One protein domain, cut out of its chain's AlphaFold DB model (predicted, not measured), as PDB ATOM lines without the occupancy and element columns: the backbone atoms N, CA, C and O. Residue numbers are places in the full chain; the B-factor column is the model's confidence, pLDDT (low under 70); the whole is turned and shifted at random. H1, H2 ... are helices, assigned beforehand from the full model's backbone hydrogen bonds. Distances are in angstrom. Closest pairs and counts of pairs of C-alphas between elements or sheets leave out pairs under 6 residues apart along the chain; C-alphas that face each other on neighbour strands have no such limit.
ATOM      1  N   GLN A  14     -42.711   9.423  18.118       80.25
ATOM      2  CA  GLN A  14     -42.696   8.013  18.520       80.25
ATOM      3  C   GLN A  14     -41.361   7.621  19.158       80.25
ATOM      4  O   GLN A  14     -41.347   6.830  20.101       80.25
ATOM      5  N   ARG A  15     -40.245   8.180  18.673       82.81
ATOM      6  CA  ARG A  15     -38.927   7.968  19.286       82.81
ATOM      7  C   ARG A  15     -38.866   8.616  20.662       82.81
ATOM      8  O   ARG A  15     -38.542   7.928  21.620       82.81
ATOM      9  N   THR A  16     -39.275   9.877  20.780       86.88
ATOM     10  CA  THR A  16     -39.272  10.616  22.049       86.88
ATOM     11  C   THR A  16     -40.170   9.949  23.091       86.88
ATOM     12  O   THR A  16     -39.772   9.797  24.244       86.88
ATOM     13  N   ALA A  17     -41.355   9.468  22.697       89.38
ATOM     14  CA  ALA A  17     -42.238   8.723  23.594       89.38
ATOM     15  C   ALA A  17     -41.628   7.379  24.037       89.38
ATOM     16  O   ALA A  17     -41.718   7.012  25.213       89.38
ATOM     17  N   ALA A  18     -40.987   6.646  23.121       89.12
ATOM     18  CA  ALA A  18     -40.312   5.389  23.438       89.12
ATOM     19  C   ALA A  18     -39.098   5.603  24.359       89.12
ATOM     20  O   ALA A  18     -38.931   4.860  25.325       89.12
ATOM     21  N   GLU A  19     -38.294   6.636  24.109       92.38
ATOM     22  CA  GLU A  19     -37.146   7.023  24.932       92.38
ATOM     23  C   GLU A  19     -37.578   7.464  26.332       92.38
ATOM     24  O   GLU A  19     -37.010   7.003  27.321       92.38
ATOM     25  N   ALA A  20     -38.628   8.281  26.443       94.06
ATOM     26  CA  ALA A  20     -39.182   8.685  27.733       94.06
ATOM     27  C   ALA A  20     -39.686   7.475  28.534       94.06
ATOM     28  O   ALA A  20     -39.398   7.347  29.726       94.06
ATOM     29  N   LYS A  21     -40.388   6.542  27.878       94.56
ATOM     30  CA  LYS A  21     -40.867   5.312  28.517       94.56
ATOM     31  C   LYS A  21     -39.715   4.406  28.951       94.56
ATOM     32  O   LYS A  21     -39.758   3.863  30.054       94.56
ATOM     33  N   LEU A  22     -38.688   4.259  28.114       95.38
ATOM     34  CA  LEU A  22     -37.483   3.505  28.451       95.38
ATOM     35  C   LEU A  22     -36.774   4.129  29.652       95.38
ATOM     36  O   LEU A  22     -36.419   3.409  30.577       95.38
ATOM     37  N   ARG A  23     -36.618   5.453  29.667       96.38
ATOM     38  CA  ARG A  23     -35.994   6.174  30.776       96.38
ATOM     39  C   ARG A  23     -36.742   5.951  32.086       96.38
ATOM     40  O   ARG A  23     -36.122   5.557  33.065       96.38
ATOM     41  N   GLN A  24     -38.065   6.105  32.093       96.25
ATOM     42  CA  GLN A  24     -38.875   5.845  33.290       96.25
ATOM     43  C   GLN A  24     -38.776   4.386  33.756       96.25
ATOM     44  O   GLN A  24     -38.730   4.115  34.956       96.25
ATOM     45  N   ALA A  25     -38.756   3.432  32.822       96.75
ATOM     46  CA  ALA A  25     -38.586   2.020  33.151       96.75
ATOM     47  C   ALA A  25     -37.191   1.742  33.730       96.75
ATOM     48  O   ALA A  25     -37.081   1.025  34.723       96.75
ATOM     49  N   ALA A  26     -36.148   2.341  33.154       95.12
ATOM     50  CA  ALA A  26     -34.778   2.236  33.634       95.12
ATOM     51  C   ALA A  26     -34.629   2.837  35.038       95.12
ATOM     52  O   ALA A  26     -34.087   2.178  35.917       95.12
ATOM     53  N   GLU A  27     -35.165   4.034  35.283       96.31
ATOM     54  CA  GLU A  27     -35.137   4.686  36.601       96.31
ATOM     55  C   GLU A  27     -35.795   3.809  37.676       96.31
ATOM     56  O   GLU A  27     -35.201   3.569  38.728       96.31
ATOM     57  N   LYS A  28     -36.977   3.247  37.393       95.94
ATOM     58  CA  LYS A  28     -37.646   2.304  38.305       95.94
ATOM     59  C   LYS A  28     -36.825   1.037  38.524       95.94
ATOM     60  O   LYS A  28     -36.678   0.595  39.661       95.94
ATOM     61  N   PHE A  29     -36.295   0.461  37.447       95.19
ATOM     62  CA  PHE A  29     -35.507  -0.766  37.507       95.19
ATOM     63  C   PHE A  29     -34.247  -0.586  38.357       95.19
ATOM     64  O   PHE A  29     -34.040  -1.342  39.301       95.19
ATOM     65  N   TYR A  30     -33.442   0.439  38.074       95.50
ATOM     66  CA  TYR A  30     -32.189   0.681  38.788       95.50
ATOM     67  C   TYR A  30     -32.409   1.120  40.236       95.50
ATOM     68  O   TYR A  30     -31.658   0.692  41.108       95.50
ATOM     69  N   THR A  31     -33.464   1.890  40.521       95.19
ATOM     70  CA  THR A  31     -33.831   2.222  41.909       95.19
ATOM     71  C   THR A  31     -34.141   0.956  42.704       95.19
ATOM     72  O   THR A  31     -33.593   0.750  43.787       95.19
ATOM     73  N   ARG A  32     -34.968   0.062  42.144       94.94
ATOM     74  CA  ARG A  32     -35.321  -1.191  42.817       94.94
ATOM     75  C   ARG A  32     -34.123  -2.128  42.950       94.94
ATOM     76  O   ARG A  32     -33.976  -2.780  43.979       94.94
ATOM     77  N   LEU A  33     -33.263  -2.187  41.936       92.69
ATOM     78  CA  LEU A  33     -32.038  -2.980  41.981       92.69
ATOM     79  C   LEU A  33     -31.118  -2.518  43.118       92.69
ATOM     80  O   LEU A  33     -30.647  -3.354  43.878       92.69
ATOM     81  N   ALA A  34     -30.934  -1.205  43.285       92.44
ATOM     82  CA  ALA A  34     -30.106  -0.642  44.352       92.44
ATOM     83  C   ALA A  34     -30.663  -0.922  45.762       92.44
ATOM     84  O   ALA A  34     -29.908  -1.055  46.722       92.44
ATOM     85  N   GLU A  35     -31.984  -0.997  45.931       94.56
ATOM     86  CA  GLU A  35     -32.595  -1.442  47.194       94.56
ATOM     87  C   GLU A  35     -32.295  -2.913  47.479       94.56
ATOM     88  O   GLU A  35     -31.806  -3.239  48.557       94.56
ATOM     89  N   LEU A  36     -32.525  -3.783  46.494       92.38
ATOM     90  CA  LEU A  36     -32.269  -5.217  46.626       92.38
ATOM     91  C   LEU A  36     -30.787  -5.510  46.885       92.38
ATOM     92  O   LEU A  36     -30.458  -6.372  47.695       92.38
ATOM     93  N   GLU A  37     -29.888  -4.773  46.232       92.00
ATOM     94  CA  GLU A  37     -28.446  -4.874  46.458       92.00
ATOM     95  C   GLU A  37     -28.076  -4.474  47.891       92.00
ATOM     96  O   GLU A  37     -27.331  -5.194  48.553       92.00
ATOM     97  N   ARG A  38     -28.657  -3.384  48.418       91.50
ATOM     98  CA  ARG A  38     -28.458  -2.968  49.816       91.50
ATOM     99  C   ARG A  38     -28.953  -4.015  50.811       91.50
ATOM    100  O   ARG A  38     -28.224  -4.342  51.746       91.50
ATOM    101  N   GLU A  39     -30.153  -4.560  50.610       91.25
ATOM    102  CA  GLU A  39     -30.710  -5.630  51.452       91.25
ATOM    103  C   GLU A  39     -29.808  -6.873  51.442       91.25
ATOM    104  O   GLU A  39     -29.479  -7.432  52.493       91.25
ATOM    105  N   PHE A  40     -29.346  -7.274  50.257       92.19
ATOM    106  CA  PHE A  40     -28.454  -8.414  50.094       92.19
ATOM    107  C   PHE A  40     -27.090  -8.182  50.760       92.19
ATOM    108  O   PHE A  40     -26.619  -9.036  51.512       92.19
ATOM    109  N   HIS A  41     -26.468  -7.018  50.551       92.12
ATOM    110  CA  HIS A  41     -25.192  -6.670  51.180       92.12
ATOM    111  C   HIS A  41     -25.304  -6.624  52.706       92.12
ATOM    112  O   HIS A  41     -24.431  -7.149  53.395       92.12
ATOM    113  N   ALA A  42     -26.401  -6.087  53.246       89.38
ATOM    114  CA  ALA A  42     -26.653  -6.096  54.683       89.38
ATOM    115  C   ALA A  42     -26.726  -7.528  55.245       89.38
ATOM    116  O   ALA A  42     -26.133  -7.805  56.288       89.38
ATOM    117  N   ALA A  43     -27.384  -8.456  54.538       90.81
ATOM    118  CA  ALA A  43     -27.440  -9.864  54.932       90.81
ATOM    119  C   ALA A  43     -26.057 -10.539  54.887       90.81
ATOM    120  O   ALA A  43     -25.697 -11.272  55.811       90.81
ATOM    121  N   VAL A  44     -25.256 -10.253  53.854       89.38
ATOM    122  CA  VAL A  44     -23.865 -10.724  53.738       89.38
ATOM    123  C   VAL A  44     -23.028 -10.225  54.919       89.38
ATOM    124  O   VAL A  44     -22.361 -11.020  55.581       89.38
ATOM    125  N   VAL A  45     -23.092  -8.930  55.233       86.62
ATOM    126  CA  VAL A  45     -22.357  -8.340  56.361       86.62
ATOM    127  C   VAL A  45     -22.808  -8.951  57.685       86.62
ATOM    128  O   VAL A  45     -21.965  -9.333  58.491       86.62
ATOM    129  N   ALA A  46     -24.116  -9.087  57.909       85.88
ATOM    130  CA  ALA A  46     -24.654  -9.681  59.128       85.88
ATOM    131  C   ALA A  46     -24.187 -11.132  59.318       85.88
ATOM    132  O   ALA A  46     -23.758 -11.489  60.411       85.88
ATOM    133  N   ALA A  47     -24.201 -11.941  58.255       85.94
ATOM    134  CA  ALA A  47     -23.724 -13.323  58.291       85.94
ATOM    135  C   ALA A  47     -22.204 -13.434  58.511       85.94
ATOM    136  O   ALA A  47     -21.731 -14.427  59.060       85.94
ATOM    137  N   ALA A  48     -21.437 -12.421  58.101       81.19
ATOM    138  CA  ALA A  48     -19.988 -12.384  58.274       81.19
ATOM    139  C   ALA A  48     -19.532 -11.863  59.650       81.19
ATOM    140  O   ALA A  48     -18.354 -12.017  59.989       81.19
ATOM    141  N   ARG A  49     -20.415 -11.227  60.435       73.00
ATOM    142  CA  ARG A  49     -20.062 -10.674  61.752       73.00
ATOM    143  C   ARG A  49     -19.780 -11.794  62.765       73.00
ATOM    144  O   ARG A  49     -20.479 -12.809  62.768       73.00
ATOM    145  N   PRO A  50     -18.777 -11.625  63.647       68.06
ATOM    146  CA  PRO A  50     -18.551 -12.568  64.734       68.06
ATOM    147  C   PRO A  50     -19.753 -12.574  65.700       68.06
ATOM    148  O   PRO A  50     -20.432 -11.551  65.842       68.06
ATOM    149  N   ASN A  59      -8.936 -16.196  61.112       55.53
ATOM    150  CA  ASN A  59      -8.983 -17.584  60.634       55.53
ATOM    151  C   ASN A  59     -10.389 -18.206  60.679       55.53
ATOM    152  O   ASN A  59     -10.756 -18.956  59.772       55.53
ATOM    153  N   LYS A  60     -11.222 -17.874  61.680       53.53
ATOM    154  CA  LYS A  60     -12.638 -18.307  61.702       53.53
ATOM    155  C   LYS A  60     -13.472 -17.616  60.614       53.53
ATOM    156  O   LYS A  60     -14.499 -18.152  60.207       53.53
ATOM    157  N   SER A  61     -13.007 -16.477  60.092       65.50
ATOM    158  CA  SER A  61     -13.688 -15.712  59.041       65.50
ATOM    159  C   SER A  61     -13.740 -16.443  57.690       65.50
ATOM    160  O   SER A  61     -14.724 -16.319  56.964       65.50
ATOM    161  N   LEU A  62     -12.724 -17.246  57.342       70.31
ATOM    162  CA  LEU A  62     -12.668 -17.924  56.038       70.31
ATOM    163  C   LEU A  62     -13.710 -19.042  55.892       70.31
ATOM    164  O   LEU A  62     -14.374 -19.108  54.860       70.31
ATOM    165  N   VAL A  63     -13.901 -19.878  56.919       75.75
ATOM    166  CA  VAL A  63     -14.897 -20.972  56.892       75.75
ATOM    167  C   VAL A  63     -16.311 -20.412  56.734       75.75
ATOM    168  O   VAL A  63     -17.067 -20.875  55.881       75.75
ATOM    169  N   THR A  64     -16.643 -19.361  57.488       81.50
ATOM    170  CA  THR A  64     -17.934 -18.670  57.375       81.50
ATOM    171  C   THR A  64     -18.130 -18.082  55.978       81.50
ATOM    172  O   THR A  64     -19.176 -18.285  55.367       81.50
ATOM    173  N   ARG A  65     -17.107 -17.424  55.415       81.31
ATOM    174  CA  ARG A  65     -17.186 -16.851  54.062       81.31
ATOM    175  C   ARG A  65     -17.342 -17.920  52.974       81.31
ATOM    176  O   ARG A  65     -18.090 -17.697  52.027       81.31
ATOM    177  N   HIS A  66     -16.712 -19.088  53.112       84.06
ATOM    178  CA  HIS A  66     -16.935 -20.222  52.206       84.06
ATOM    179  C   HIS A  66     -18.365 -20.771  52.295       84.06
ATOM    180  O   HIS A  66     -18.982 -21.024  51.264       84.06
ATOM    181  N   ALA A  67     -18.929 -20.895  53.499       85.81
ATOM    182  CA  ALA A  67     -20.325 -21.304  53.662       85.81
ATOM    183  C   ALA A  67     -21.296 -20.307  53.004       85.81
ATOM    184  O   ALA A  67     -22.260 -20.710  52.357       85.81
ATOM    185  N   MET A  68     -21.013 -19.003  53.096       88.44
ATOM    186  CA  MET A  68     -21.801 -17.963  52.426       88.44
ATOM    187  C   MET A  68     -21.766 -18.094  50.898       88.44
ATOM    188  O   MET A  68     -22.804 -17.951  50.252       88.44
ATOM    189  N   VAL A  69     -20.605 -18.414  50.314       89.19
ATOM    190  CA  VAL A  69     -20.488 -18.702  48.874       89.19
ATOM    191  C   VAL A  69     -21.432 -19.840  48.480       89.19
ATOM    192  O   VAL A  69     -22.237 -19.664  47.567       89.19
ATOM    193  N   GLU A  70     -21.427 -20.957  49.208       91.81
ATOM    194  CA  GLU A  70     -22.301 -22.097  48.897       91.81
ATOM    195  C   GLU A  70     -23.794 -21.763  49.049       91.81
ATOM    196  O   GLU A  70     -24.596 -22.145  48.195       91.81
ATOM    197  N   ILE A  71     -24.174 -20.975  50.062       91.50
ATOM    198  CA  ILE A  71     -25.556 -20.487  50.224       91.50
ATOM    199  C   ILE A  71     -25.982 -19.667  48.999       91.50
ATOM    200  O   ILE A  71     -27.040 -19.914  48.417       91.50
ATOM    201  N   THR A  72     -25.156 -18.709  48.572       92.50
ATOM    202  CA  THR A  72     -25.486 -17.861  47.411       92.50
ATOM    203  C   THR A  72     -25.505 -18.646  46.103       92.50
ATOM    204  O   THR A  72     -26.304 -18.352  45.217       92.50
ATOM    205  N   LYS A  73     -24.667 -19.676  45.983       91.12
ATOM    206  CA  LYS A  73     -24.631 -20.573  44.830       91.12
ATOM    207  C   LYS A  73     -25.890 -21.425  44.725       91.12
ATOM    208  O   LYS A  73     -26.415 -21.569  43.627       91.12
ATOM    209  N   ALA A  74     -26.382 -21.946  45.848       91.38
ATOM    210  CA  ALA A  74     -27.627 -22.709  45.899       91.38
ATOM    211  C   ALA A  74     -28.855 -21.858  45.526       91.38
ATOM    212  O   ALA A  74     -29.822 -22.381  44.979       91.38
ATOM    213  N   ALA A  75     -28.807 -20.550  45.800       89.69
ATOM    214  CA  ALA A  75     -29.869 -19.611  45.452       89.69
ATOM    215  C   ALA A  75     -29.792 -19.080  44.004       89.69
ATOM    216  O   ALA A  75     -30.801 -18.611  43.480       89.69
ATOM    217  N   ASP A  76     -28.626 -19.130  43.347       89.75
ATOM    218  CA  ASP A  76     -28.452 -18.671  41.963       89.75
ATOM    219  C   ASP A  76     -28.928 -19.741  40.961       89.75
ATOM    220  O   ASP A  76     -28.322 -20.812  40.883       89.75
ATOM    221  N   PRO A  77     -29.925 -19.454  40.102       86.31
ATOM    222  CA  PRO A  77     -30.390 -20.391  39.075       86.31
ATOM    223  C   PRO A  77     -29.303 -20.843  38.089       86.31
ATOM    224  O   PRO A  77     -29.444 -21.876  37.439       86.31
ATOM    225  N   ARG A  78     -28.222 -20.066  37.941       90.38
ATOM    226  CA  ARG A  78     -27.069 -20.401  37.087       90.38
ATOM    227  C   ARG A  78     -25.947 -21.100  37.855       90.38
ATOM    228  O   ARG A  78     -24.929 -21.430  37.248       90.38
ATOM    229  N   GLY A  79     -26.101 -21.275  39.167       83.44
ATOM    230  CA  GLY A  79     -25.148 -21.950  40.042       83.44
ATOM    231  C   GLY A  79     -23.785 -21.265  40.151       83.44
ATOM    232  O   GLY A  79     -22.804 -21.939  40.467       83.44
ATOM    233  N   LYS A  80     -23.686 -19.961  39.855       86.25
ATOM    234  CA  LYS A  80     -22.433 -19.205  40.003       86.25
ATOM    235  C   LYS A  80     -22.301 -18.647  41.414       86.25
ATOM    236  O   LYS A  80     -21.215 -18.723  41.980       86.25
ATOM    237  N   GLY A  81     -23.401 -18.145  41.976       88.25
ATOM    238  CA  GLY A  81     -23.413 -17.528  43.300       88.25
ATOM    239  C   GLY A  81     -22.474 -16.324  43.398       88.25
ATOM    240  O   GLY A  81     -21.988 -15.797  42.392       88.25
ATOM    241  N   LEU A  82     -22.211 -15.882  44.626       90.00
ATOM    242  CA  LEU A  82     -21.191 -14.881  44.910       90.00
ATOM    243  C   LEU A  82     -19.821 -15.555  45.024       90.00
ATOM    244  O   LEU A  82     -19.693 -16.612  45.635       90.00
ATOM    245  N   SER A  83     -18.772 -14.935  44.484       90.62
ATOM    246  CA  SER A  83     -17.407 -15.423  44.699       90.62
ATOM    247  C   SER A  83     -16.922 -15.091  46.113       90.62
ATOM    248  O   SER A  83     -17.387 -14.131  46.731       90.62
ATOM    249  N   LEU A  84     -15.924 -15.833  46.605       87.38
ATOM    250  CA  LEU A  84     -15.283 -15.536  47.893       87.38
ATOM    251  C   LEU A  84     -14.744 -14.095  47.941       87.38
ATOM    252  O   LEU A  84     -14.939 -13.393  48.929       87.38
ATOM    253  N   HIS A  85     -14.127 -13.642  46.845       88.00
ATOM    254  CA  HIS A  85     -13.669 -12.262  46.688       88.00
ATOM    255  C   HIS A  85     -14.835 -11.262  46.763       88.00
ATOM    256  O   HIS A  85     -14.711 -10.218  47.391       88.00
ATOM    257  N   GLY A  86     -15.984 -11.581  46.156       87.94
ATOM    258  CA  GLY A  86     -17.190 -10.755  46.247       87.94
ATOM    259  C   GLY A  86     -17.686 -10.609  47.688       87.94
ATOM    260  O   GLY A  86     -17.951  -9.494  48.130       87.94
ATOM    261  N   VAL A  87     -17.726 -11.711  48.448       86.56
ATOM    262  CA  VAL A  87     -18.086 -11.679  49.879       86.56
ATOM    263  C   VAL A  87     -17.107 -10.793  50.657       86.56
ATOM    264  O   VAL A  87     -17.528  -9.955  51.449       86.56
ATOM    265  N   GLN A  88     -15.800 -10.952  50.427       87.06
ATOM    266  CA  GLN A  88     -14.768 -10.157  51.100       87.06
ATOM    267  C   GLN A  88     -14.884  -8.663  50.790       87.06
ATOM    268  O   GLN A  88     -14.800  -7.857  51.713       87.06
ATOM    269  N   ALA A  89     -15.111  -8.299  49.527       87.44
ATOM    270  CA  ALA A  89     -15.248  -6.908  49.107       87.44
ATOM    271  C   ALA A  89     -16.441  -6.217  49.787       87.44
ATOM    272  O   ALA A  89     -16.282  -5.118  50.313       87.44
ATOM    273  N   ILE A  90     -17.603  -6.883  49.848       88.12
ATOM    274  CA  ILE A  90     -18.800  -6.354  50.526       88.12
ATOM    275  C   ILE A  90     -18.530  -6.143  52.020       88.12
ATOM    276  O   ILE A  90     -18.837  -5.086  52.569       88.12
ATOM    277  N   VAL A  91     -17.938  -7.139  52.684       84.94
ATOM    278  CA  VAL A  91     -17.643  -7.062  54.122       84.94
ATOM    279  C   VAL A  91     -16.614  -5.974  54.424       84.94
ATOM    280  O   VAL A  91     -16.756  -5.270  55.419       84.94
ATOM    281  N   HIS A  92     -15.594  -5.823  53.578       85.12
ATOM    282  CA  HIS A  92     -14.572  -4.795  53.745       85.12
ATOM    283  C   HIS A  92     -15.150  -3.384  53.588       85.12
ATOM    284  O   HIS A  92     -14.917  -2.549  54.455       85.12
ATOM    285  N   ALA A  93     -15.957  -3.151  52.547       85.50
ATOM    286  CA  ALA A  93     -16.596  -1.858  52.308       85.50
ATOM    287  C   ALA A  93     -17.472  -1.401  53.491       85.50
ATOM    288  O   ALA A  93     -17.492  -0.224  53.826       85.50
ATOM    289  N   ALA A  94     -18.143  -2.337  54.169       80.69
ATOM    290  CA  ALA A  94     -18.972  -2.040  55.338       80.69
ATOM    291  C   ALA A  94     -18.182  -1.800  56.641       80.69
ATOM    292  O   ALA A  94     -18.769  -1.379  57.633       80.69
ATOM    293  N   GLY A  95     -16.887  -2.130  56.682       69.06
ATOM    294  CA  GLY A  95     -16.010  -1.887  57.835       69.06
ATOM    295  C   GLY A  95     -15.204  -0.588  57.741       69.06
ATOM    296  O   GLY A  95     -14.456  -0.282  58.663       69.06
ATOM    297  N   THR A  96     -15.314   0.131  56.620       59.12
ATOM    298  CA  THR A  96     -14.617   1.400  56.350       59.12
ATOM    299  C   THR A  96     -15.504   2.643  56.499       59.12
ATOM    300  O   THR A  96     -15.012   3.749  56.282       59.12
TER     301      THR A  96
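What this domain is: This is residues 14 to 50 and 59 to 96 of the 97 residues of an uncharacterized protein of Microbispora cellulosiformans (UniProt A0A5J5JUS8). A long helix, H1, makes an arm whose first part, residues 14 to 39, sticks out free, while its last turns join the shorter H2 and H3 in a small body at one end. In that body H3 crosses H1 squarely, and H2 folds back slantwise beneath the end of H1. The printed part has 75 residues with three named helices, H1, H2 and H3 in that order, and no named strand; the class is all helix. It is only just loose, close to extended, with a radius of gyration of the C-alphas of 17.0 A, and the C-alphas span 59 by 30 by 16 A.

Where its parts are: Find C-alpha 14 at (-42.696, 8.013, 18.520); from there H1, residues 14 to 48, runs 50.1 A to C-alpha 48 at (-19.988, -12.384, 58.274). After the cut, H2, residues 59 to 75, covers 25.9 A. H3, residues 84 to 93, covers 14.4 A and ends at C-alpha 93, (-16.596, -1.858, 52.308).

How they stand to each other: Look at residues 44 to 48 of H1, which alone touch H2, through its residues 61 to 68; the closest C-alphas, of Ala 48 and Thr 64, are 6.7 A apart. These two helices run opposite ways at a steep tilt of 40 degrees. With residues 41 to 48 alone H1 touches H3, about perpendicular at 90 degrees, and the closest C-alphas, of Val 45 and Val 91, are 5.4 A apart. H2 touches H3 with residues 65 to 69 alone, closest at the C-alphas of Val 69 and Leu 84, 6.2 A apart. Their tilt of 68 degrees is steep, only just short of about perpendicular, and they run opposite ways. In H1 and H3 every O i to N i+4 pair is within hydrogen-bond range; in H2 11 of 13 are.

The domain as a whole: The two C-alphas farthest apart, of Gln 14 and Asn 59, are 59.7 A from each other. Without residues 14 to 39, the body of 49 residues spans 31 by 20 by 16 A. Residues 51 to 58 are not printed, and C-alphas 50 and 59 are 11.6 A apart across this cut, in the link from H1 to H2. The link from H2 to H3 is short, with 8 residues. Look for pLDDT under 70 at residue 50, residues 59 to 61 and residues 95 to 96; the mean of the printed part is 86.7.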